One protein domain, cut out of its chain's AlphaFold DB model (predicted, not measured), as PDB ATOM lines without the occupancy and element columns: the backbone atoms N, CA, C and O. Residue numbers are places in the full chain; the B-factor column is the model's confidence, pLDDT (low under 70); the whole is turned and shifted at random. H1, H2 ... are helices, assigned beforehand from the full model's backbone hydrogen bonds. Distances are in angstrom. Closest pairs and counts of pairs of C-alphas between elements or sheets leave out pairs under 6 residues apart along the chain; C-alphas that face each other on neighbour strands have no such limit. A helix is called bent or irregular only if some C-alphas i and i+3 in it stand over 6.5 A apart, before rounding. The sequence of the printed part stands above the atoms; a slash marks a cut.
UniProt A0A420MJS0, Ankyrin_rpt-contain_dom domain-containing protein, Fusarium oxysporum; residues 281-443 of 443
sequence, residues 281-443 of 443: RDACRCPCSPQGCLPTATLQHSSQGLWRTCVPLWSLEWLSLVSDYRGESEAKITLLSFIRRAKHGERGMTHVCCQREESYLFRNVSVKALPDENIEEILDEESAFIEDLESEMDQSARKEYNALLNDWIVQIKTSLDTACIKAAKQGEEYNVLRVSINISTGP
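Overview. This is residues 281 to 443 of the 443 residues of the protein "Ankyrin_rpt-contain_dom domain-containing protein" of Fusarium oxysporum (UniProt A0A420MJS0). A long helix, H5, starts on a small body of helices and runs out far past it, and its last part with the tail, residues 424 to 443, sticks out as one arm. In the body the bent helix H2 folds back on itself, H1, H4 and residues 401 to 408 of H5 pack on its second arm, and H3 lies beyond H4, reached by a long loop, residues 347 to 371. The printed part has 163 residues with five named helices, H1 to H5 in chain order, and no named strand; the class is all helix. It is loose, with a radius of gyration of the C-alphas of 19.6 A, and elongated, spanning 70 by 41 by 32 A.

Arrangement. H1 is residues 295 to 300. H2, residues 314 to 346, was assigned as one helix by its hydrogen bonds but is bent, with C-alphas 325 and 328 9.3 A apart; its arms are H2a, residues 314 to 325, and H2b, residues 328 to 346. H1 and H2a form a helical hairpin and only just touch, with 3 pairs of C-alphas within 8 A, the closest those of Leu 299 and Trp 314 at 6.4 A. H2a and H2b touch, opposite ways at a shallow tilt of 21 degrees, closest at the C-alphas of Ser 323 and Ala 331, 5.1 A. H1 touches H2b at a steep tilt of 46 degrees, closest at the C-alphas of Thr 296 and Thr 334, 6.8 A. H3, residues 372 to 381, touches no helix and meets H4, residues 383 to 397, only through their link. H4 touches H2b, closest at the C-alphas of Arg 340 and Met 393, 6.6 A. H5, residues 401 to 437, touches H2b with residues 401 to 408 alone, closest at the C-alphas of Lys 332 and Tyr 401, 5.5 A. In H2a, H2b, H3, H4 and H5 every O i to N i+4 pair is within hydrogen-bond range; in H1 0 of 2 are, against 3 of 3 O i to N i+3 pairs.

Along the chain. H1 begins at C-alpha 295, (73.576, 120.301, 111.683), and is 10.2 A long. H2a is 16.6 A long, H2b 26.7 A, H3 14.2 A and H4 20.6 A. H5 runs 53.3 A from C-alpha 401 at (73.033, 137.439, 103.095) to C-alpha 437 at (80.731, 93.090, 74.505).

Size, cuts and confidence. The two C-alphas farthest apart, those of Ser 329 and Pro 443, are 71.2 A apart. The printed part has no cut. The links H1 to H2 and H2 to H3 are long. The model's pLDDT is under 70 in residues 301 to 310, 353 to 369 and 426 to 443.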
ATOM      1  N   ARG A 281      76.308 123.048 117.703       91.69
ATOM      2  CA  ARG A 281      77.463 122.296 117.217       91.69
ATOM      3  C   ARG A 281      77.511 120.893 117.812       91.69
ATOM      4  O   ARG A 281      77.276 120.725 119.012       91.69
ATOM      5  N   ASP A 282      77.830 119.920 116.963       89.19
ATOM      6  CA  ASP A 282      78.115 118.545 117.372       89.19
ATOM      7  C   ASP A 282      79.528 118.413 117.989       89.19
ATOM      8  O   ASP A 282      80.256 119.394 118.151       89.19
ATOM      9  N   ALA A 283      79.921 117.196 118.367       86.44
ATOM     10  CA  ALA A 283      81.231 116.905 118.952       86.44
ATOM     11  C   ALA A 283      82.344 116.688 117.901       86.44
ATOM     12  O   ALA A 283      83.427 116.210 118.237       86.44
ATOM     13  N   CYS A 284      82.101 116.989 116.620       83.81
ATOM     14  CA  CYS A 284      83.066 116.744 115.552       83.81
ATOM     15  C   CYS A 284      84.271 117.693 115.641       83.81
ATOM     16  O   CYS A 284      84.124 118.910 115.637       83.81
ATOM     17  N   ARG A 285      85.487 117.145 115.598       85.25
ATOM     18  CA  ARG A 285      86.743 117.915 115.597       85.25
ATOM     19  C   ARG A 285      87.467 117.770 114.261       85.25
ATOM     20  O   ARG A 285      88.491 117.114 114.162       85.25
ATOM     21  N   CYS A 286      86.888 118.321 113.196       83.12
ATOM     22  CA  CYS A 286      87.462 118.232 111.845       83.12
ATOM     23  C   CYS A 286      88.225 119.513 111.491       83.12
ATOM     24  O   CYS A 286      87.762 120.570 111.907       83.12
ATOM     25  N   PRO A 287      89.287 119.482 110.658       84.88
ATOM     26  CA  PRO A 287      89.911 120.706 110.144       84.88
ATOM     27  C   PRO A 287      88.903 121.698 109.535       84.88
ATOM     28  O   PRO A 287      89.002 122.906 109.734       84.88
ATOM     29  N   CYS A 288      87.842 121.201 108.883       83.06
ATOM     30  CA  CYS A 288      86.759 122.049 108.379       83.06
ATOM     31  C   CYS A 288      85.945 122.764 109.464       83.06
ATOM     32  O   CYS A 288      85.288 123.749 109.151       83.06
ATOM     33  N   SER A 289      85.916 122.278 110.703       86.31
ATOM     34  CA  SER A 289      85.175 122.866 111.821       86.31
ATOM     35  C   SER A 289      85.730 122.333 113.150       86.31
ATOM     36  O   SER A 289      85.141 121.420 113.736       86.31
ATOM     37  N   PRO A 290      86.864 122.873 113.641       84.69
ATOM     38  CA  PRO A 290      87.545 122.330 114.823       84.69
ATOM     39  C   PRO A 290      86.705 122.394 116.106       84.69
ATOM     40  O   PRO A 290      86.950 121.651 117.049       84.69
ATOM     41  N   GLN A 291      85.699 123.273 116.125       85.94
ATOM     42  CA  GLN A 291      84.817 123.540 117.264       85.94
ATOM     43  C   GLN A 291      83.451 122.832 117.168       85.94
ATOM     44  O   GLN A 291      82.498 123.268 117.810       85.94
ATOM     45  N   GLY A 292      83.311 121.797 116.334       88.50
ATOM     46  CA  GLY A 292      82.029 121.124 116.100       88.50
ATOM     47  C   GLY A 292      81.334 121.598 114.832       88.50
ATOM     48  O   GLY A 292      81.372 122.784 114.486       88.50
ATOM     49  N   CYS A 293      80.703 120.680 114.111       86.94
ATOM     50  CA  CYS A 293      79.940 120.958 112.898       86.94
ATOM     51  C   CYS A 293      78.526 121.432 113.243       86.94
ATOM     52  O   CYS A 293      77.916 120.957 114.199       86.94
ATOM     53  N   LEU A 294      77.983 122.337 112.426       90.69
ATOM     54  CA  LEU A 294      76.552 122.637 112.459       90.69
ATOM     55  C   LEU A 294      75.738 121.470 111.877       90.69
ATOM     56  O   LEU A 294      76.272 120.694 111.074       90.69
ATOM     57  N   PRO A 295      74.430 121.372 112.189       87.94
ATOM     58  CA  PRO A 295      73.576 120.301 111.683       87.94
ATOM     59  C   PRO A 295      73.493 120.291 110.149       87.94
ATOM     60  O   PRO A 295      73.335 119.235 109.547       87.94
ATOM     61  N   THR A 296      73.709 121.442 109.502       85.94
ATOM     62  CA  THR A 296      73.845 121.605 108.039       85.94
ATOM     63  C   THR A 296      74.860 120.672 107.398       85.94
ATOM     64  O   THR A 296      74.721 120.342 106.220       85.94
ATOM     65  N   ALA A 297      75.869 120.221 108.149       81.62
ATOM     66  CA  ALA A 297      76.849 119.275 107.648       81.62
ATOM     67  C   ALA A 297      76.186 117.984 107.133       81.62
ATOM     68  O   ALA A 297      76.695 117.381 106.194       81.62
ATOM     69  N   THR A 298      75.021 117.576 107.641       80.00
ATOM     70  CA  THR A 298      74.345 116.376 107.122       80.00
ATOM     71  C   THR A 298      73.856 116.535 105.675       80.00
ATOM     72  O   THR A 298      73.781 115.543 104.961       80.00
ATOM     73  N   LEU A 299      73.579 117.764 105.219       81.06
ATOM     74  CA  LEU A 299      73.021 118.078 103.890       81.06
ATOM     75  C   LEU A 299      74.083 118.270 102.790       81.06
ATOM     76  O   LEU A 299      73.803 118.797 101.715       81.06
ATOM     77  N   GLN A 300      75.341 117.931 103.075       70.31
ATOM     78  CA  GLN A 300      76.461 118.082 102.136       70.31
ATOM     79  C   GLN A 300      77.204 116.756 101.901       70.31
ATOM     80  O   GLN A 300      78.362 116.752 101.472       70.31
ATOM     81  N   HIS A 301      76.568 115.627 102.226       61.56
ATOM     82  CA  HIS A 301      77.115 114.289 102.002       61.56
ATOM     83  C   HIS A 301      76.755 113.740 100.618       61.56
ATOM     84  O   HIS A 301      75.851 114.209  99.941       61.56
ATOM     85  N   SER A 302      77.523 112.753 100.153       49.97
ATOM     86  CA  SER A 302      77.317 112.131  98.850       49.97
ATOM     87  C   SER A 302      76.010 111.340  98.834       49.97
ATOM     88  O   SER A 302      75.927 110.239  99.379       49.97
ATOM     89  N   SER A 303      74.996 111.837  98.125       45.69
ATOM     90  CA  SER A 303      73.889 110.988  97.695       45.69
ATOM     91  C   SER A 303      74.442 109.948  96.702       45.69
ATOM     92  O   SER A 303      74.576 110.193  95.502       45.69
ATOM     93  N   GLN A 304      74.839 108.772  97.195       44.53
ATOM     94  CA  GLN A 304      75.365 107.686  96.354       44.53
ATOM     95  C   GLN A 304      74.290 107.024  95.468       44.53
ATOM     96  O   GLN A 304      74.611 106.121  94.701       44.53
ATOM     97  N   GLY A 305      73.028 107.462  95.551       47.12
ATOM     98  CA  GLY A 305      71.894 106.807  94.895       47.12
ATOM     99  C   GLY A 305      71.815 107.005  93.379       47.12
ATOM    100  O   GLY A 305      71.679 106.025  92.657       47.12
ATOM    101  N   LEU A 306      71.890 108.248  92.883       41.09
ATOM    102  CA  LEU A 306      71.556 108.549  91.476       41.09
ATOM    103  C   LEU A 306      72.694 109.183  90.669       41.09
ATOM    104  O   LEU A 306      72.848 108.859  89.496       41.09
ATOM    105  N   TRP A 307      73.525 110.033  91.282       45.12
ATOM    106  CA  TRP A 307      74.498 110.847  90.535       45.12
ATOM    107  C   TRP A 307      75.958 110.618  90.934       45.12
ATOM    108  O   TRP A 307      76.857 111.131  90.273       45.12
ATOM    109  N   ARG A 308      76.225 109.852  92.009       52.88
ATOM    110  CA  ARG A 308      77.572 109.706  92.607       52.88
ATOM    111  C   ARG A 308      78.293 111.061  92.775       52.88
ATOM    112  O   ARG A 308      79.519 111.137  92.657       52.88
ATOM    113  N   THR A 309      77.536 112.129  93.015       53.59
ATOM    114  CA  THR A 309      78.025 113.506  93.143       53.59
ATOM    115  C   THR A 309      77.502 114.128  94.438       53.59
ATOM    116  O   THR A 309      76.425 113.778  94.918       53.59
ATOM    117  N   CYS A 310      78.299 115.018  95.034       61.06
ATOM    118  CA  CYS A 310      77.961 115.755  96.254       61.06
ATOM    119  C   CYS A 310      77.371 117.119  95.876       61.06
ATOM    120  O   CYS A 310      78.091 118.116  95.888       61.06
ATOM    121  N   VAL A 311      76.093 117.172  95.491       72.75
ATOM    122  CA  VAL A 311      75.395 118.451  95.269       72.75
ATOM    123  C   VAL A 311      74.421 118.669  96.432       72.75
ATOM    124  O   VAL A 311      73.506 117.862  96.579       72.75
ATOM    125  N   PRO A 312      74.579 119.728  97.249       77.25
ATOM    126  CA  PRO A 312      73.759 119.954  98.442       77.25
ATOM    127  C   PRO A 312      72.391 120.549  98.072       77.25
ATOM    128  O   PRO A 312      72.095 121.707  98.371       77.25
ATOM    129  N   LEU A 313      71.557 119.775  97.373       79.50
ATOM    130  CA  LEU A 313      70.284 120.240  96.803       79.50
ATOM    131  C   LEU A 313      69.310 120.753  97.872       79.50
ATOM    132  O   LEU A 313      68.622 121.748  97.656       79.50
ATOM    133  N   TRP A 314      69.305 120.122  99.045       87.00
ATOM    134  CA  TRP A 314      68.448 120.509 100.165       87.00
ATOM    135  C   TRP A 314      68.916 121.768 100.902       87.00
ATOM    136  O   TRP A 314      68.195 122.266 101.761       87.00
ATOM    137  N   SER A 315      70.094 122.313 100.569       90.25
ATOM    138  CA  SER A 315      70.602 123.519 101.232       90.25
ATOM    139  C   SER A 315      69.701 124.734 101.015       90.25
ATOM    140  O   SER A 315      69.501 125.490 101.957       90.25
ATOM    141  N   LEU A 316      69.116 124.908  99.824       91.75
ATOM    142  CA  LEU A 316      68.247 126.054  99.530       91.75
ATOM    143  C   LEU A 316      66.924 125.981 100.297       91.75
ATOM    144  O   LEU A 316      66.514 126.970 100.895       91.75
ATOM    145  N   GLU A 317      66.300 124.802 100.330       92.12
ATOM    146  CA  GLU A 317      65.071 124.577 101.100       92.12
ATOM    147  C   GLU A 317      65.324 124.782 102.597       92.12
ATOM    148  O   GLU A 317      64.581 125.487 103.276       92.12
ATOM    149  N   TRP A 318      66.430 124.230 103.108       94.19
ATOM    150  CA  TRP A 318      66.816 124.417 104.501       94.19
ATOM    151  C   TRP A 318      67.086 125.888 104.840       94.19
ATOM    152  O   TRP A 318      66.631 126.364 105.873       94.19
ATOM    153  N   LEU A 319      67.773 126.633 103.969       95.62
ATOM    154  CA  LEU A 319      68.002 128.068 104.157       95.62
ATOM    155  C   LEU A 319      66.701 128.873 104.146       95.62
ATOM    156  O   LEU A 319      66.575 129.797 104.947       95.62
ATOM    157  N   SER A 320      65.737 128.511 103.292       95.50
ATOM    158  CA  SER A 320      64.400 129.117 103.307       95.50
ATOM    159  C   SER A 320      63.727 128.892 104.658       95.50
ATOM    160  O   SER A 320      63.333 129.854 105.306       95.50
ATOM    161  N   LEU A 321      63.697 127.644 105.142       96.00
ATOM    162  CA  LEU A 321      63.114 127.310 106.443       96.00
ATOM    163  C   LEU A 321      63.803 128.052 107.598       96.00
ATOM    164  O   LEU A 321      63.134 128.617 108.458       96.00
ATOM    165  N   VAL A 322      65.136 128.098 107.633       96.69
ATOM    166  CA  VAL A 322      65.845 128.847 108.683       96.69
ATOM    167  C   VAL A 322      65.527 130.340 108.588       96.69
ATOM    168  O   VAL A 322      65.251 130.962 109.607       96.69
ATOM    169  N   SER A 323      65.506 130.920 107.387       96.50
ATOM    170  CA  SER A 323      65.164 132.333 107.201       96.50
ATOM    171  C   SER A 323      63.745 132.648 107.681       96.50
ATOM    172  O   SER A 323      63.547 133.648 108.369       96.50
ATOM    173  N   ASP A 324      62.779 131.786 107.365       96.25
ATOM    174  CA  ASP A 324      61.365 131.994 107.682       96.25
ATOM    175  C   ASP A 324      61.075 131.874 109.188       96.25
ATOM    176  O   ASP A 324      60.301 132.664 109.727       96.25
ATOM    177  N   TYR A 325      61.701 130.915 109.882       96.69
ATOM    178  CA  TYR A 325      61.416 130.637 111.300       96.69
ATOM    179  C   TYR A 325      62.422 131.263 112.274       96.69
ATOM    180  O   TYR A 325      62.081 131.516 113.428       96.69
ATOM    181  N   ARG A 326      63.667 131.495 111.845       95.69
ATOM    182  CA  ARG A 326      64.778 131.953 112.702       95.69
ATOM    183  C   ARG A 326      65.375 133.293 112.274       95.69
ATOM    184  O   ARG A 326      66.176 133.883 112.999       95.69
ATOM    185  N   GLY A 327      64.970 133.797 111.112       95.69
ATOM    186  CA  GLY A 327      65.416 135.071 110.574       95.69
ATOM    187  C   GLY A 327      66.746 135.009 109.822       95.69
ATOM    188  O   GLY A 327      67.521 134.051 109.878       95.69
ATOM    189  N   GLU A 328      67.025 136.103 109.118       95.69
ATOM    190  CA  GLU A 328      68.146 136.226 108.181       95.69
ATOM    191  C   GLU A 328      69.523 136.080 108.852       95.69
ATOM    192  O   GLU A 328      70.470 135.592 108.241       95.69
ATOM    193  N   SER A 329      69.652 136.465 110.128       96.50
ATOM    194  CA  SER A 329      70.921 136.364 110.860       96.50
ATOM    195  C   SER A 329      71.354 134.913 111.088       96.50
ATOM    196  O   SER A 329      72.499 134.571 110.788       96.50
ATOM    197  N   GLU A 330      70.453 134.046 111.568       96.62
ATOM    198  CA  GLU A 330      70.756 132.617 111.728       96.62
ATOM    199  C   GLU A 330      70.925 131.948 110.353       96.62
ATOM    200  O   GLU A 330      71.895 131.214 110.150       96.62
ATOM    201  N   ALA A 331      70.086 132.302 109.368       97.00
ATOM    202  CA  ALA A 331      70.200 131.800 107.995       97.00
ATOM    203  C   ALA A 331      71.552 132.146 107.348       97.00
ATOM    204  O   ALA A 331      72.151 131.315 106.662       97.00
ATOM    205  N   LYS A 332      72.097 133.342 107.613       97.44
ATOM    206  CA  LYS A 332      73.435 133.734 107.159       97.44
ATOM    207  C   LYS A 332      74.530 132.866 107.779       97.44
ATOM    208  O   LYS A 332      75.451 132.469 107.066       97.44
ATOM    209  N   ILE A 333      74.439 132.525 109.065       96.12
ATOM    210  CA  ILE A 333      75.406 131.626 109.721       96.12
ATOM    211  C   ILE A 333      75.309 130.211 109.128       96.12
ATOM    212  O   ILE A 333      76.331 129.601 108.800       96.12
ATOM    213  N   THR A 334      74.089 129.715 108.916       95.25
ATOM    214  CA  THR A 334      73.810 128.447 108.226       95.25
ATOM    215  C   THR A 334      74.427 128.426 106.820       95.25
ATOM    216  O   THR A 334      75.123 127.473 106.463       95.25
ATOM    217  N   LEU A 335      74.249 129.496 106.039       95.81
ATOM    218  CA  LEU A 335      74.816 129.650 104.697       95.81
ATOM    219  C   LEU A 335      76.347 129.678 104.708       95.81
ATOM    220  O   LEU A 335      76.994 128.994 103.914       95.81
ATOM    221  N   LEU A 336      76.946 130.414 105.645       95.25
ATOM    222  CA  LEU A 336      78.397 130.437 105.815       95.25
ATOM    223  C   LEU A 336      78.945 129.048 106.153       95.25
ATOM    224  O   LEU A 336      80.017 128.695 105.672       95.25
ATOM    225  N   SER A 337      78.210 128.226 106.906       92.31
ATOM    226  CA  SER A 337      78.606 126.836 107.148       92.31
ATOM    227  C   SER A 337      78.605 125.988 105.874       92.31
ATOM    228  O   SER A 337      79.505 125.159 105.721       92.31
ATOM    229  N   PHE A 338      77.650 126.192 104.959       91.25
ATOM    230  CA  PHE A 338      77.659 125.516 103.661       91.25
ATOM    231  C   PHE A 338      78.893 125.910 102.835       91.25
ATOM    232  O   PHE A 338      79.635 125.037 102.372       91.25
ATOM    233  N   ILE A 339      79.143 127.219 102.727       91.75
ATOM    234  CA  ILE A 339      80.279 127.800 101.996       91.75
ATOM    235  C   ILE A 339      81.608 127.307 102.576       91.75
ATOM    236  O   ILE A 339      82.494 126.887 101.831       91.75
ATOM    237  N   ARG A 340      81.734 127.298 103.909       91.44
ATOM    238  CA  ARG A 340      82.931 126.837 104.619       91.44
ATOM    239  C   ARG A 340      83.317 125.419 104.225       91.44
ATOM    240  O   ARG A 340      84.481 125.152 103.936       91.44
ATOM    241  N   ARG A 341      82.347 124.504 104.179       86.25
ATOM    242  CA  ARG A 341      82.625 123.118 103.790       86.25
ATOM    243  C   ARG A 341      82.979 122.988 102.310       86.25
ATOM    244  O   ARG A 341      83.835 122.173 101.979       86.25
ATOM    245  N   ALA A 342      82.355 123.770 101.433       85.25
ATOM    246  CA  ALA A 342      82.694 123.750 100.012       85.25
ATOM    247  C   ALA A 342      84.148 124.205  99.779       85.25
ATOM    248  O   ALA A 342      84.922 123.482  99.154       85.25
ATOM    249  N   LYS A 343      84.552 125.309 100.421       88.12
ATOM    250  CA  LYS A 343      85.932 125.827 100.432       88.12
ATOM    251  C   LYS A 343      86.949 124.843 101.015       88.12
ATOM    252  O   LYS A 343      88.064 124.741 100.510       88.12
ATOM    253  N   HIS A 344      86.572 124.107 102.061       86.00
ATOM    254  CA  HIS A 344      87.390 123.017 102.601       86.00
ATOM    255  C   HIS A 344      87.586 121.891 101.571       86.00
ATOM    256  O   HIS A 344      88.696 121.394 101.397       86.00
ATOM    257  N   GLY A 345      86.518 121.495 100.868       79.44
ATOM    258  CA  GLY A 345      86.580 120.465  99.827       79.44
ATOM    259  C   GLY A 345      87.481 120.847  98.649       79.44
ATOM    260  O   GLY A 345      88.241 120.009  98.170       79.44
ATOM    261  N   GLU A 346      87.447 122.111  98.222       82.44
ATOM    262  CA  GLU A 346      88.296 122.650  97.146       82.44
ATOM    263  C   GLU A 346      89.794 122.626  97.494       82.44
ATOM    264  O   GLU A 346      90.631 122.466  96.606       82.44
ATOM    265  N   ARG A 347      90.132 122.722  98.785       84.00
ATOM    266  CA  ARG A 347      91.514 122.677  99.289       84.00
ATOM    267  C   ARG A 347      92.082 121.268  99.435       84.00
ATOM    268  O   ARG A 347      93.277 121.124  99.657       84.00
ATOM    269  N   GLY A 348      91.248 120.232  99.329       78.56
ATOM    270  CA  GLY A 348      91.689 118.849  99.517       78.56
ATOM    271  C   GLY A 348      92.103 118.511 100.955       78.56
ATOM    272  O   GLY A 348      92.801 117.521 101.150       78.56
ATOM    273  N   MET A 349      91.663 119.303 101.936       83.06
ATOM    274  CA  MET A 349      91.953 119.099 103.360       83.06
ATOM    275  C   MET A 349      91.401 117.764 103.879       83.06
ATOM    276  O   MET A 349      90.360 117.258 103.423       83.06
ATOM    277  N   THR A 350      92.070 117.204 104.886       81.31
ATOM    278  CA  THR A 350      91.713 115.897 105.446       81.31
ATOM    279  C   THR A 350      90.403 115.934 106.243       81.31
ATOM    280  O   THR A 350      90.270 116.591 107.273       81.31
ATOM    281  N   HIS A 351      89.408 115.151 105.812       73.44
ATOM    282  CA  HIS A 351      88.185 114.944 106.591       73.44
ATOM    283  C   HIS A 351      88.379 113.881 107.685       73.44
ATOM    284  O   HIS A 351      88.442 112.690 107.389       73.44
ATOM    285  N   VAL A 352      88.323 114.287 108.951       72.69
ATOM    286  CA  VAL A 352      88.192 113.377 110.118       72.69
ATOM    287  C   VAL A 352      86.762 113.352 110.674       72.69
ATOM    288  O   VAL A 352      86.505 112.885 111.778       72.69
ATOM    289  N   CYS A 353      85.813 113.895 109.908       65.81
ATOM    290  CA  CYS A 353      84.440 114.088 110.352       65.81
ATOM    291  C   CYS A 353      83.751 112.767 110.717       65.81
ATOM    292  O   CYS A 353      83.799 111.797 109.958       65.81
ATOM    293  N   CYS A 354      83.004 112.788 111.824       57.84
ATOM    294  CA  CYS A 354      82.219 111.670 112.357       57.84
ATOM    295  C   CYS A 354      81.181 111.099 111.368       57.84
ATOM    296  O   CYS A 354      80.605 110.047 111.619       57.84
ATOM    297  N   GLN A 355      80.911 111.798 110.258       55.59
ATOM    298  CA  GLN A 355      79.926 111.422 109.241       55.59
ATOM    299  C   GLN A 355      80.514 110.677 108.028       55.59
ATOM    300  O   GLN A 355      79.787 110.411 107.071       55.59
ATOM    301  N   ARG A 356      81.819 110.359 108.008       49.66
ATOM    302  CA  ARG A 356      82.454 109.742 106.827       49.66
ATOM    303  C   ARG A 356      81.913 108.341 106.490       49.66
ATOM    304  O   ARG A 356      81.967 107.980 105.319       49.66
ATOM    305  N   GLU A 357      81.339 107.592 107.443       41.53
ATOM    306  CA  GLU A 357      80.944 106.183 107.231       41.53
ATOM    307  C   GLU A 357      79.655 105.722 107.947       41.53
ATOM    308  O   GLU A 357      79.531 104.561 108.334       41.53
ATOM    309  N   GLU A 358      78.614 106.554 108.035       42.62
ATOM    310  CA  GLU A 358      77.251 106.003 108.169       42.62
ATOM    311  C   GLU A 358      76.782 105.489 106.790       42.62
ATOM    312  O   GLU A 358      75.929 106.075 106.129       42.62
ATOM    313  N   SER A 359      77.399 104.409 106.294       34.25
ATOM    314  CA  SER A 359      76.982 103.750 105.051       34.25
ATOM    315  C   SER A 359      75.605 103.106 105.236       34.25
ATOM    316  O   SER A 359      75.445 102.089 105.912       34.25
ATOM    317  N   TYR A 360      74.598 103.706 104.602       40.06
ATOM    318  CA  TYR A 360      73.175 103.366 104.697       40.06
ATOM    319  C   TYR A 360      72.786 101.959 104.230       40.06
ATOM    320  O   TYR A 360      71.649 101.544 104.448       40.06
ATOM    321  N   LEU A 361      73.693 101.205 103.608       34.41
ATOM    322  CA  LEU A 361      73.377  99.871 103.092       34.41
ATOM    323  C   LEU A 361      73.656  98.746 104.094       34.41
ATOM    324  O   LEU A 361      73.131  97.647 103.929       34.41
ATOM    325  N   PHE A 362      74.400  99.018 105.169       31.33
ATOM    326  CA  PHE A 362      74.685  98.023 106.197       31.33
ATOM    327  C   PHE A 362      74.626  98.663 107.586       31.33
ATOM    328  O   PHE A 362      75.594  99.256 108.057       31.33
ATOM    329  N   ARG A 363      73.510  98.459 108.304       37.41
ATOM    330  CA  ARG A 363      73.577  98.402 109.775       37.41
ATOM    331  C   ARG A 363      74.666  97.369 110.092       37.41
ATOM    332  O   ARG A 363      74.416  96.201 109.813       37.41
ATOM    333  N   ASN A 364      75.844  97.802 110.559       33.25
ATOM    334  CA  ASN A 364      76.929  97.025 111.209       33.25
ATOM    335  C   ASN A 364      78.368  97.368 110.772       33.25
ATOM    336  O   ASN A 364      79.277  96.618 111.119       33.25
ATOM    337  N   VAL A 365      78.640  98.488 110.098       33.41
ATOM    338  CA  VAL A 365      80.025  98.992 110.035       33.41
ATOM    339  C   VAL A 365      80.124 100.243 110.895       33.41
ATOM    340  O   VAL A 365      80.029 101.364 110.416       33.41
ATOM    341  N   SER A 366      80.260 100.037 112.209       40.47
ATOM    342  CA  SER A 366      80.829 101.071 113.071       40.47
ATOM    343  C   SER A 366      82.290 101.176 112.669       40.47
ATOM    344  O   SER A 366      83.111 100.347 113.069       40.47
ATOM    345  N   VAL A 367      82.618 102.155 111.832       48.28
ATOM    346  CA  VAL A 367      84.011 102.566 111.768       48.28
ATOM    347  C   VAL A 367      84.310 103.212 113.101       48.28
ATOM    348  O   VAL A 367      83.593 104.104 113.559       48.28
ATOM    349  N   LYS A 368      85.307 102.654 113.788       53.94
ATOM    350  CA  LYS A 368      85.783 103.214 115.044       53.94
ATOM    351  C   LYS A 368      86.154 104.665 114.770       53.94
ATOM    352  O   LYS A 368      86.915 104.925 113.842       53.94
ATOM    353  N   ALA A 369      85.601 105.578 115.566       63.16
ATOM    354  CA  ALA A 369      86.057 106.956 115.567       63.16
ATOM    355  C   ALA A 369      87.590 106.962 115.665       63.16
ATOM    356  O   ALA A 369      88.164 106.150 116.401       63.16
ATOM    357  N   LEU A 370      88.234 107.827 114.879       73.44
ATOM    358  CA  LEU A 370      89.667 108.062 115.011       73.44
ATOM    359  C   LEU A 370      89.963 108.404 116.480       73.44
ATOM    360  O   LEU A 370      89.192 109.167 117.068       73.44
ATOM    361  N   PRO A 371      91.018 107.829 117.086       81.19
ATOM    362  CA  PRO A 371      91.438 108.226 118.424       81.19
ATOM    363  C   PRO A 371      91.674 109.736 118.484       81.19
ATOM    364  O   PRO A 371      92.137 110.319 117.501       81.19
ATOM    365  N   ASP A 372      91.393 110.353 119.632       83.50
ATOM    366  CA  ASP A 372      91.553 111.803 119.805       83.50
ATOM    367  C   ASP A 372      92.982 112.271 119.488       83.50
ATOM    368  O   ASP A 372      93.148 113.312 118.863       83.50
ATOM    369  N   GLU A 373      93.994 111.459 119.811       86.19
ATOM    370  CA  GLU A 373      95.406 111.727 119.494       86.19
ATOM    371  C   GLU A 373      95.644 111.877 117.982       86.19
ATOM    372  O   GLU A 373      96.298 112.817 117.541       86.19
ATOM    373  N   ASN A 374      95.054 111.000 117.164       87.44
ATOM    374  CA  ASN A 374      95.166 111.074 115.705       87.44
ATOM    375  C   ASN A 374      94.406 112.275 115.135       87.44
ATOM    376  O   ASN A 374      94.791 112.830 114.110       87.44
ATOM    377  N   ILE A 375      93.283 112.646 115.756       85.88
ATOM    378  CA  ILE A 375      92.532 113.838 115.356       85.88
ATOM    379  C   ILE A 375      93.366 115.090 115.638       85.88
ATOM    380  O   ILE A 375      93.401 115.992 114.806       85.88
ATOM    381  N   GLU A 376      94.040 115.137 116.786       88.56
ATOM    382  CA  GLU A 376      94.928 116.234 117.176       88.56
ATOM    383  C   GLU A 376      96.123 116.362 116.240       88.56
ATOM    384  O   GLU A 376      96.359 117.452 115.731       88.56
ATOM    385  N   GLU A 377      96.782 115.249 115.914       90.62
ATOM    386  CA  GLU A 377      97.873 115.223 114.935       90.62
ATOM    387  C   GLU A 377      97.436 115.812 113.585       90.62
ATOM    388  O   GLU A 377      98.096 116.699 113.050       90.62
ATOM    389  N   ILE A 378      96.270 115.407 113.070       89.00
ATOM    390  CA  ILE A 378      95.749 115.930 111.798       89.00
ATOM    391  C   ILE A 378      95.398 117.421 111.899       89.00
ATOM    392  O   ILE A 378      95.609 118.169 110.946       89.00
ATOM    393  N   LEU A 379      94.838 117.877 113.025       89.25
ATOM    394  CA  LEU A 379      94.539 119.299 113.227       89.25
ATOM    395  C   LEU A 379      95.817 120.146 113.259       89.25
ATOM    396  O   LEU A 379      95.817 121.249 112.711       89.25
ATOM    397  N   ASP A 380      96.888 119.623 113.852       90.81
ATOM    398  CA  ASP A 380      98.192 120.279 113.890       90.81
ATOM    399  C   ASP A 380      98.839 120.316 112.494       90.81
ATOM    400  O   ASP A 380      99.315 121.372 112.060       90.81
ATOM    401  N   GLU A 381      98.792 119.206 111.750       92.62
ATOM    402  CA  GLU A 381      99.294 119.112 110.370       92.62
ATOM    403  C   GLU A 381      98.553 120.050 109.405       92.62
ATOM    404  O   GLU A 381      99.164 120.662 108.525       92.62
ATOM    405  N   GLU A 382      97.239 120.199 109.578       92.06
ATOM    406  CA  GLU A 382      96.377 121.015 108.714       92.06
ATOM    407  C   GLU A 382      96.257 122.477 109.194       92.06
ATOM    408  O   GLU A 382      95.527 123.266 108.591       92.06
ATOM    409  N   SER A 383      96.971 122.873 110.255       92.31
ATOM    410  CA  SER A 383      96.855 124.192 110.908       92.31
ATOM    411  C   SER A 383      96.968 125.380 109.944       92.31
ATOM    412  O   SER A 383      96.127 126.279 109.971       92.31
ATOM    413  N   ALA A 384      97.933 125.357 109.021       92.75
ATOM    414  CA  ALA A 384      98.098 126.411 108.016       92.75
ATOM    415  C   ALA A 384      96.899 126.510 107.051       92.75
ATOM    416  O   ALA A 384      96.487 127.607 106.672       92.75
ATOM    417  N   PHE A 385      96.305 125.374 106.667       91.31
ATOM    418  CA  PHE A 385      95.096 125.355 105.838       91.31
ATOM    419  C   PHE A 385      93.864 125.819 106.620       91.31
ATOM    420  O   PHE A 385      92.985 126.466 106.047       91.31
ATOM    421  N   ILE A 386      93.801 125.518 107.922       91.25
ATOM    422  CA  ILE A 386      92.750 126.009 108.817       91.25
ATOM    423  C   ILE A 386      92.812 127.539 108.907       91.25
ATOM    424  O   ILE A 386      91.786 128.187 108.719       91.25
ATOM    425  N   GLU A 387      93.992 128.126 109.123       93.44
ATOM    426  CA  GLU A 387      94.169 129.586 109.185       93.44
ATOM    427  C   GLU A 387      93.759 130.287 107.881       93.44
ATOM    428  O   GLU A 387      93.048 131.298 107.908       93.44
ATOM    429  N   ASP A 388      94.153 129.733 106.729       93.56
ATOM    430  CA  ASP A 388      93.737 130.248 105.421       93.56
ATOM    431  C   ASP A 388      92.212 130.164 105.233       93.56
ATOM    432  O   ASP A 388      91.575 131.126 104.789       93.56
ATOM    433  N   LEU A 389      91.600 129.044 105.634       93.12
ATOM    434  CA  LEU A 389      90.150 128.873 105.590       93.12
ATOM    435  C   LEU A 389      89.432 129.888 106.492       93.12
ATOM    436  O   LEU A 389      88.429 130.456 106.058       93.12
ATOM    437  N   GLU A 390      89.925 130.151 107.707       94.00
ATOM    438  CA  GLU A 390      89.347 131.175 108.592       94.00
ATOM    439  C   GLU A 390      89.412 132.570 107.961       94.00
ATOM    440  O   GLU A 390      88.396 133.263 107.894       94.00
ATOM    441  N   SER A 391      90.564 132.951 107.402       94.88
ATOM    442  CA  SER A 391      90.736 134.235 106.707       94.88
ATOM    443  C   SER A 391      89.752 134.400 105.542       94.88
ATOM    444  O   SER A 391      89.143 135.462 105.351       94.88
ATOM    445  N   GLU A 392      89.538 133.341 104.759       94.06
ATOM    446  CA  GLU A 392      88.582 133.369 103.653       94.06
ATOM    447  C   GLU A 392      87.122 133.401 104.138       94.06
ATOM    448  O   GLU A 392      86.245 133.974 103.477       94.06
ATOM    449  N   MET A 393      86.835 132.773 105.279       95.12
ATOM    450  CA  MET A 393      85.513 132.800 105.899       95.12
ATOM    451  C   MET A 393      85.193 134.162 106.515       95.12
ATOM    452  O   MET A 393      84.058 134.617 106.365       95.12
ATOM    453  N   ASP A 394      86.175 134.860 107.084       95.69
ATOM    454  CA  ASP A 394      86.037 136.243 107.553       95.69
ATOM    455  C   ASP A 394      85.669 137.197 106.413       95.69
ATOM    456  O   ASP A 394      84.839 138.098 106.575       95.69
ATOM    457  N   GLN A 395      86.249 136.993 105.226       95.31
ATOM    458  CA  GLN A 395      85.891 137.759 104.031       95.31
ATOM    459  C   GLN A 395      84.456 137.463 103.582       95.31
ATOM    460  O   GLN A 395      83.695 138.395 103.307       95.31
ATOM    461  N   SER A 396      84.059 136.186 103.549       95.19
ATOM    462  CA  SER A 396      82.678 135.797 103.246       95.19
ATOM    463  C   SER A 396      81.686 136.382 104.255       95.19
ATOM    464  O   SER A 396      80.647 136.902 103.857       95.19
ATOM    465  N   ALA A 397      81.999 136.360 105.552       95.69
ATOM    466  CA  ALA A 397      81.100 136.822 106.610       95.69
ATOM    467  C   ALA A 397      80.743 138.318 106.507       95.69
ATOM    468  O   ALA A 397      79.665 138.728 106.951       95.69
ATOM    469  N   ARG A 398      81.605 139.128 105.872       96.56
ATOM    470  CA  ARG A 398      81.368 140.561 105.611       96.56
ATOM    471  C   ARG A 398      80.334 140.829 104.516       96.56
ATOM    472  O   ARG A 398      79.823 141.940 104.449       96.56
ATOM    473  N   LYS A 399      80.034 139.854 103.652       96.19
ATOM    474  CA  LYS A 399      79.015 140.004 102.605       96.19
ATOM    475  C   LYS A 399      77.607 139.970 103.206       96.19
ATOM    476  O   LYS A 399      77.356 139.281 104.195       96.19
ATOM    477  N   GLU A 400      76.671 140.677 102.581       96.62
ATOM    478  CA  GLU A 400      75.244 140.581 102.911       96.62
ATOM    479  C   GLU A 400      74.681 139.197 102.564       96.62
ATOM    480  O   GLU A 400      75.179 138.529 101.651       96.62
ATOM    481  N   TYR A 401      73.628 138.769 103.269       96.00
ATOM    482  CA  TYR A 401      73.033 137.439 103.095       96.00
ATOM    483  C   TYR A 401      72.639 137.160 101.639       96.00
ATOM    484  O   TYR A 401      73.055 136.156 101.073       96.00
ATOM    485  N   ASN A 402      71.923 138.086 100.995       95.88
ATOM    486  CA  ASN A 402      71.481 137.919  99.607       95.88
ATOM    487  C   ASN A 402      72.648 137.815  98.610       95.88
ATOM    488  O   ASN A 402      72.554 137.094  97.619       95.88
ATOM    489  N   ALA A 403      73.764 138.504  98.870       96.50
ATOM    490  CA  ALA A 403      74.962 138.384  98.041       96.50
ATOM    491  C   ALA A 403      75.602 136.995  98.200       96.50
ATOM    492  O   ALA A 403      75.907 136.346  97.202       96.50
ATOM    493  N   LEU A 404      75.730 136.510  99.442       96.62
ATOM    494  CA  LEU A 404      76.205 135.151  99.724       96.62
ATOM    495  C   LEU A 404      75.293 134.084  99.116       96.62
ATOM    496  O   LEU A 404      75.782 133.081  98.607       96.62
ATOM    497  N   LEU A 405      73.977 134.293  99.169       96.00
ATOM    498  CA  LEU A 405      72.997 133.344  98.656       96.00
ATOM    499  C   LEU A 405      73.101 133.227  97.133       96.00
ATOM    500  O   LEU A 405      73.101 132.118  96.606       96.00
ATOM    501  N   ASN A 406      73.263 134.353  96.434       95.38
ATOM    502  CA  ASN A 406      73.502 134.356  94.992       95.38
ATOM    503  C   ASN A 406      74.799 133.621  94.628       95.38
ATOM    504  O   ASN A 406      74.782 132.775  93.732       95.38
ATOM    505  N   ASP A 407      75.895 133.891  95.346       93.75
ATOM    506  CA  ASP A 407      77.172 133.191  95.149       93.75
ATOM    507  C   ASP A 407      77.008 131.672  95.356       93.75
ATOM    508  O   ASP A 407      77.483 130.865  94.552       93.75
ATOM    509  N   TRP A 408      76.273 131.272  96.397       94.06
ATOM    510  CA  TRP A 408      76.004 129.870  96.711       94.06
ATOM    511  C   TRP A 408      75.137 129.177  95.654       94.06
ATOM    512  O   TRP A 408      75.452 128.063  95.237       94.06
ATOM    513  N   ILE A 409      74.089 129.838  95.150       92.69
ATOM    514  CA  ILE A 409      73.253 129.317  94.055       92.69
ATOM    515  C   ILE A 409      74.101 129.066  92.803       92.69
ATOM    516  O   ILE A 409      73.954 128.025  92.155       92.69
ATOM    517  N   VAL A 410      75.013 129.987  92.471       92.06
ATOM    518  CA  VAL A 410      75.950 129.808  91.354       92.06
ATOM    519  C   VAL A 410      76.848 128.591  91.598       92.06
ATOM    520  O   VAL A 410      76.969 127.752  90.706       92.06
ATOM    521  N   GLN A 411      77.401 128.431  92.803       88.50
ATOM    522  CA  GLN A 411      78.253 127.287  93.150       88.50
ATOM    523  C   GLN A 411      77.508 125.941  93.082       88.50
ATOM    524  O   GLN A 411      78.046 124.969  92.534       88.50
ATOM    525  N   ILE A 412      76.262 125.875  93.574       87.25
ATOM    526  CA  ILE A 412      75.399 124.687  93.436       87.25
ATOM    527  C   ILE A 412      75.192 124.369  91.960       87.25
ATOM    528  O   ILE A 412      75.372 123.220  91.554       87.25
ATOM    529  N   LYS A 413      74.836 125.372  91.147       87.81
ATOM    530  CA  LYS A 413      74.599 125.189  89.713       87.81
ATOM    531  C   LYS A 413      75.844 124.657  89.008       87.81
ATOM    532  O   LYS A 413      75.752 123.661  88.300       87.81
ATOM    533  N   THR A 414      77.013 125.248  89.249       87.75
ATOM    534  CA  THR A 414      78.282 124.775  88.671       87.75
ATOM    535  C   THR A 414      78.605 123.338  89.089       87.75
ATOM    536  O   THR A 414      79.037 122.528  88.263       87.75
ATOM    537  N   SER A 415      78.358 122.991  90.355       83.00
ATOM    538  CA  SER A 415      78.546 121.628  90.868       83.00
ATOM    539  C   SER A 415      77.582 120.636  90.208       83.00
ATOM    540  O   SER A 415      77.988 119.531  89.841       83.00
ATOM    541  N   LEU A 416      76.325 121.039  90.000       81.75
ATOM    542  CA  LEU A 416      75.310 120.249  89.307       81.75
ATOM    543  C   LEU A 416      75.653 120.059  87.825       81.75
ATOM    544  O   LEU A 416      75.607 118.935  87.335       81.75
ATOM    545  N   ASP A 417      76.070 121.113  87.126       84.44
ATOM    546  CA  ASP A 417      76.494 121.039  85.725       84.44
ATOM    547  C   ASP A 417      77.689 120.081  85.570       84.44
ATOM    548  O   ASP A 417      77.690 119.196  84.713       84.44
ATOM    549  N   THR A 418      78.677 120.183  86.467       83.44
ATOM    550  CA  THR A 418      79.838 119.275  86.511       83.44
ATOM    551  C   THR A 418      79.414 117.827  86.760       83.44
ATOM    552  O   THR A 418      79.910 116.906  86.102       83.44
ATOM    553  N   ALA A 419      78.473 117.612  87.684       77.69
ATOM    554  CA  ALA A 419      77.901 116.302  87.971       77.69
ATOM    555  C   ALA A 419      77.187 115.702  86.752       77.69
ATOM    556  O   ALA A 419      77.441 114.547  86.408       77.69
ATOM    557  N   CYS A 420      76.358 116.490  86.066       78.19
ATOM    558  CA  CYS A 420      75.655 116.088  84.849       78.19
ATOM    559  C   CYS A 420      76.632 115.710  83.728       78.19
ATOM    560  O   CYS A 420      76.470 114.662  83.105       78.19
ATOM    561  N   ILE A 421      77.686 116.505  83.513       83.19
ATOM    562  CA  ILE A 421      78.734 116.201  82.523       83.19
ATOM    563  C   ILE A 421      79.442 114.885  82.867       83.19
ATOM    564  O   ILE A 421      79.667 114.050  81.990       83.19
ATOM    565  N   LYS A 422      79.793 114.673  84.142       78.75
ATOM    566  CA  LYS A 422      80.443 113.435  84.597       78.75
ATOM    567  C   LYS A 422      79.531 112.220  84.409       78.75
ATOM    568  O   LYS A 422      79.997 111.192  83.923       78.75
ATOM    569  N   ALA A 423      78.252 112.344  84.756       73.31
ATOM    570  CA  ALA A 423      77.262 111.287  84.574       73.31
ATOM    571  C   ALA A 423      77.044 110.959  83.086       73.31
ATOM    572  O   ALA A 423      77.001 109.784  82.727       73.31
ATOM    573  N   ALA A 424      76.986 111.973  82.214       75.75
ATOM    574  CA  ALA A 424      76.885 111.785  80.766       75.75
ATOM    575  C   ALA A 424      78.087 111.006  80.207       75.75
ATOM    576  O   ALA A 424      77.893 110.004  79.522       75.75
ATOM    577  N   LYS A 425      79.318 111.383  80.589       76.81
ATOM    578  CA  LYS A 425      80.544 110.656  80.207       76.81
ATOM    579  C   LYS A 425      80.542 109.205  80.694       76.81
ATOM    580  O   LYS A 425      80.883 108.305  79.937       76.81
ATOM    581  N   GLN A 426      80.115 108.961  81.934       69.75
ATOM    582  CA  GLN A 426      80.009 107.601  82.477       69.75
ATOM    583  C   GLN A 426      78.941 106.768  81.758       69.75
ATOM    584  O   GLN A 426      79.146 105.576  81.539       69.75
ATOM    585  N   GLY A 427      77.816 107.375  81.373       65.12
ATOM    586  CA  GLY A 427      76.780 106.728  80.566       65.12
ATOM    587  C   GLY A 427      77.258 106.387  79.151       65.12
ATOM    588  O   GLY A 427      76.952 105.307  78.644       65.12
ATOM    589  N   GLU A 428      78.051 107.263  78.531       59.81
ATOM    590  CA  GLU A 428      78.724 107.000  77.254       59.81
ATOM    591  C   GLU A 428      79.739 105.855  77.375       59.81
ATOM    592  O   GLU A 428      79.679 104.917  76.584       59.81
ATOM    593  N   GLU A 429      80.596 105.850  78.401       58.44
ATOM    594  CA  GLU A 429      81.543 104.756  78.675       58.44
ATOM    595  C   GLU A 429      80.833 103.411  78.913       58.44
ATOM    596  O   GLU A 429      81.252 102.383  78.374       58.44
ATOM    597  N   TYR A 430      79.717 103.405  79.654       54.28
ATOM    598  CA  TYR A 430      78.903 102.201  79.868       54.28
ATOM    599  C   TYR A 430      78.277 101.687  78.565       54.28
ATOM    600  O   TYR A 430      78.226 100.476  78.337       54.28
ATOM    601  N   ASN A 431      77.819 102.589  77.691       52.03
ATOM    602  CA  ASN A 431      77.266 102.235  76.384       52.03
ATOM    603  C   ASN A 431      78.347 101.730  75.417       52.03
ATOM    604  O   ASN A 431      78.108 100.747  74.715       52.03
ATOM    605  N   VAL A 432      79.545 102.323  75.422       49.69
ATOM    606  CA  VAL A 432      80.698 101.856  74.633       49.69
ATOM    607  C   VAL A 432      81.117 100.449  75.069       49.69
ATOM    608  O   VAL A 432      81.236  99.571  74.216       49.69
ATOM    609  N   LEU A 433      81.227 100.183  76.377       42.97
ATOM    610  CA  LEU A 433      81.523  98.846  76.914       42.97
ATOM    611  C   LEU A 433      80.451  97.811  76.532       42.97
ATOM    612  O   LEU A 433      80.781  96.678  76.185       42.97
ATOM    613  N   ARG A 434      79.168  98.194  76.526       37.53
ATOM    614  CA  ARG A 434      78.058  97.312  76.120       37.53
ATOM    615  C   ARG A 434      78.081  96.985  74.624       37.53
ATOM    616  O   ARG A 434      77.764  95.860  74.239       37.53
ATOM    617  N   VAL A 435      78.480  97.945  73.788       45.66
ATOM    618  CA  VAL A 435      78.684  97.742  72.346       45.66
ATOM    619  C   VAL A 435      79.913  96.862  72.095       45.66
ATOM    620  O   VAL A 435      79.830  95.951  71.281       45.66
ATOM    621  N   SER A 436      81.011  97.035  72.840       43.41
ATOM    622  CA  SER A 436      82.212  96.186  72.716       43.41
ATOM    623  C   SER A 436      81.972  94.721  73.106       43.41
ATOM    624  O   SER A 436      82.565  93.829  72.505       43.41
ATOM    625  N   ILE A 437      81.084  94.455  74.071       45.34
ATOM    626  CA  ILE A 437      80.731  93.090  74.505       45.34
ATOM    627  C   ILE A 437      79.803  92.387  73.491       45.34
ATOM    628  O   ILE A 437      79.839  91.166  73.373       45.34
ATOM    629  N   ASN A 438      79.028  93.135  72.698       45.28
ATOM    630  CA  ASN A 438      78.118  92.578  71.687       45.28
ATOM    631  C   ASN A 438      78.752  92.362  70.296       45.28
ATOM    632  O   ASN A 438      78.053  91.941  69.379       45.28
ATOM    633  N   ILE A 439      80.054  92.621  70.115       46.25
ATOM    634  CA  ILE A 439      80.742  92.459  68.815       46.25
ATOM    635  C   ILE A 439      81.520  91.124  68.716       46.25
ATOM    636  O   ILE A 439      82.025  90.788  67.649       46.25
ATOM    637  N   SER A 440      81.565  90.289  69.764       45.25
ATOM    638  CA  SER A 440      82.274  88.992  69.719       45.25
ATOM    639  C   SER A 440      81.401  87.763  69.435       45.25
ATOM    640  O   SER A 440      81.870  86.641  69.605       45.25
ATOM    641  N   THR A 441      80.157  87.931  68.986       46.50
ATOM    642  CA  THR A 441      79.366  86.812  68.452       46.50
ATOM    643  C   THR A 441      78.833  87.166  67.077       46.50
ATOM    644  O   THR A 441      77.718  87.661  66.923       46.50
ATOM    645  N   GLY A 442      79.644  86.900  66.067       35.19
ATOM    646  CA  GLY A 442      79.138  86.636  64.732       35.19
ATOM    647  C   GLY A 442      80.036  85.614  64.047       35.19
ATOM    648  O   GLY A 442      81.171  85.421  64.494       35.19
ATOM    649  N   PRO A 443      79.608  85.063  62.910       39.97
ATOM    650  CA  PRO A 443      78.270  84.600  62.534       39.97
ATOM    651  C   PRO A 443      78.013  83.142  62.954       39.97
ATOM    652  O   PRO A 443      78.994  82.402  63.198       39.97
TER     653      PRO A 443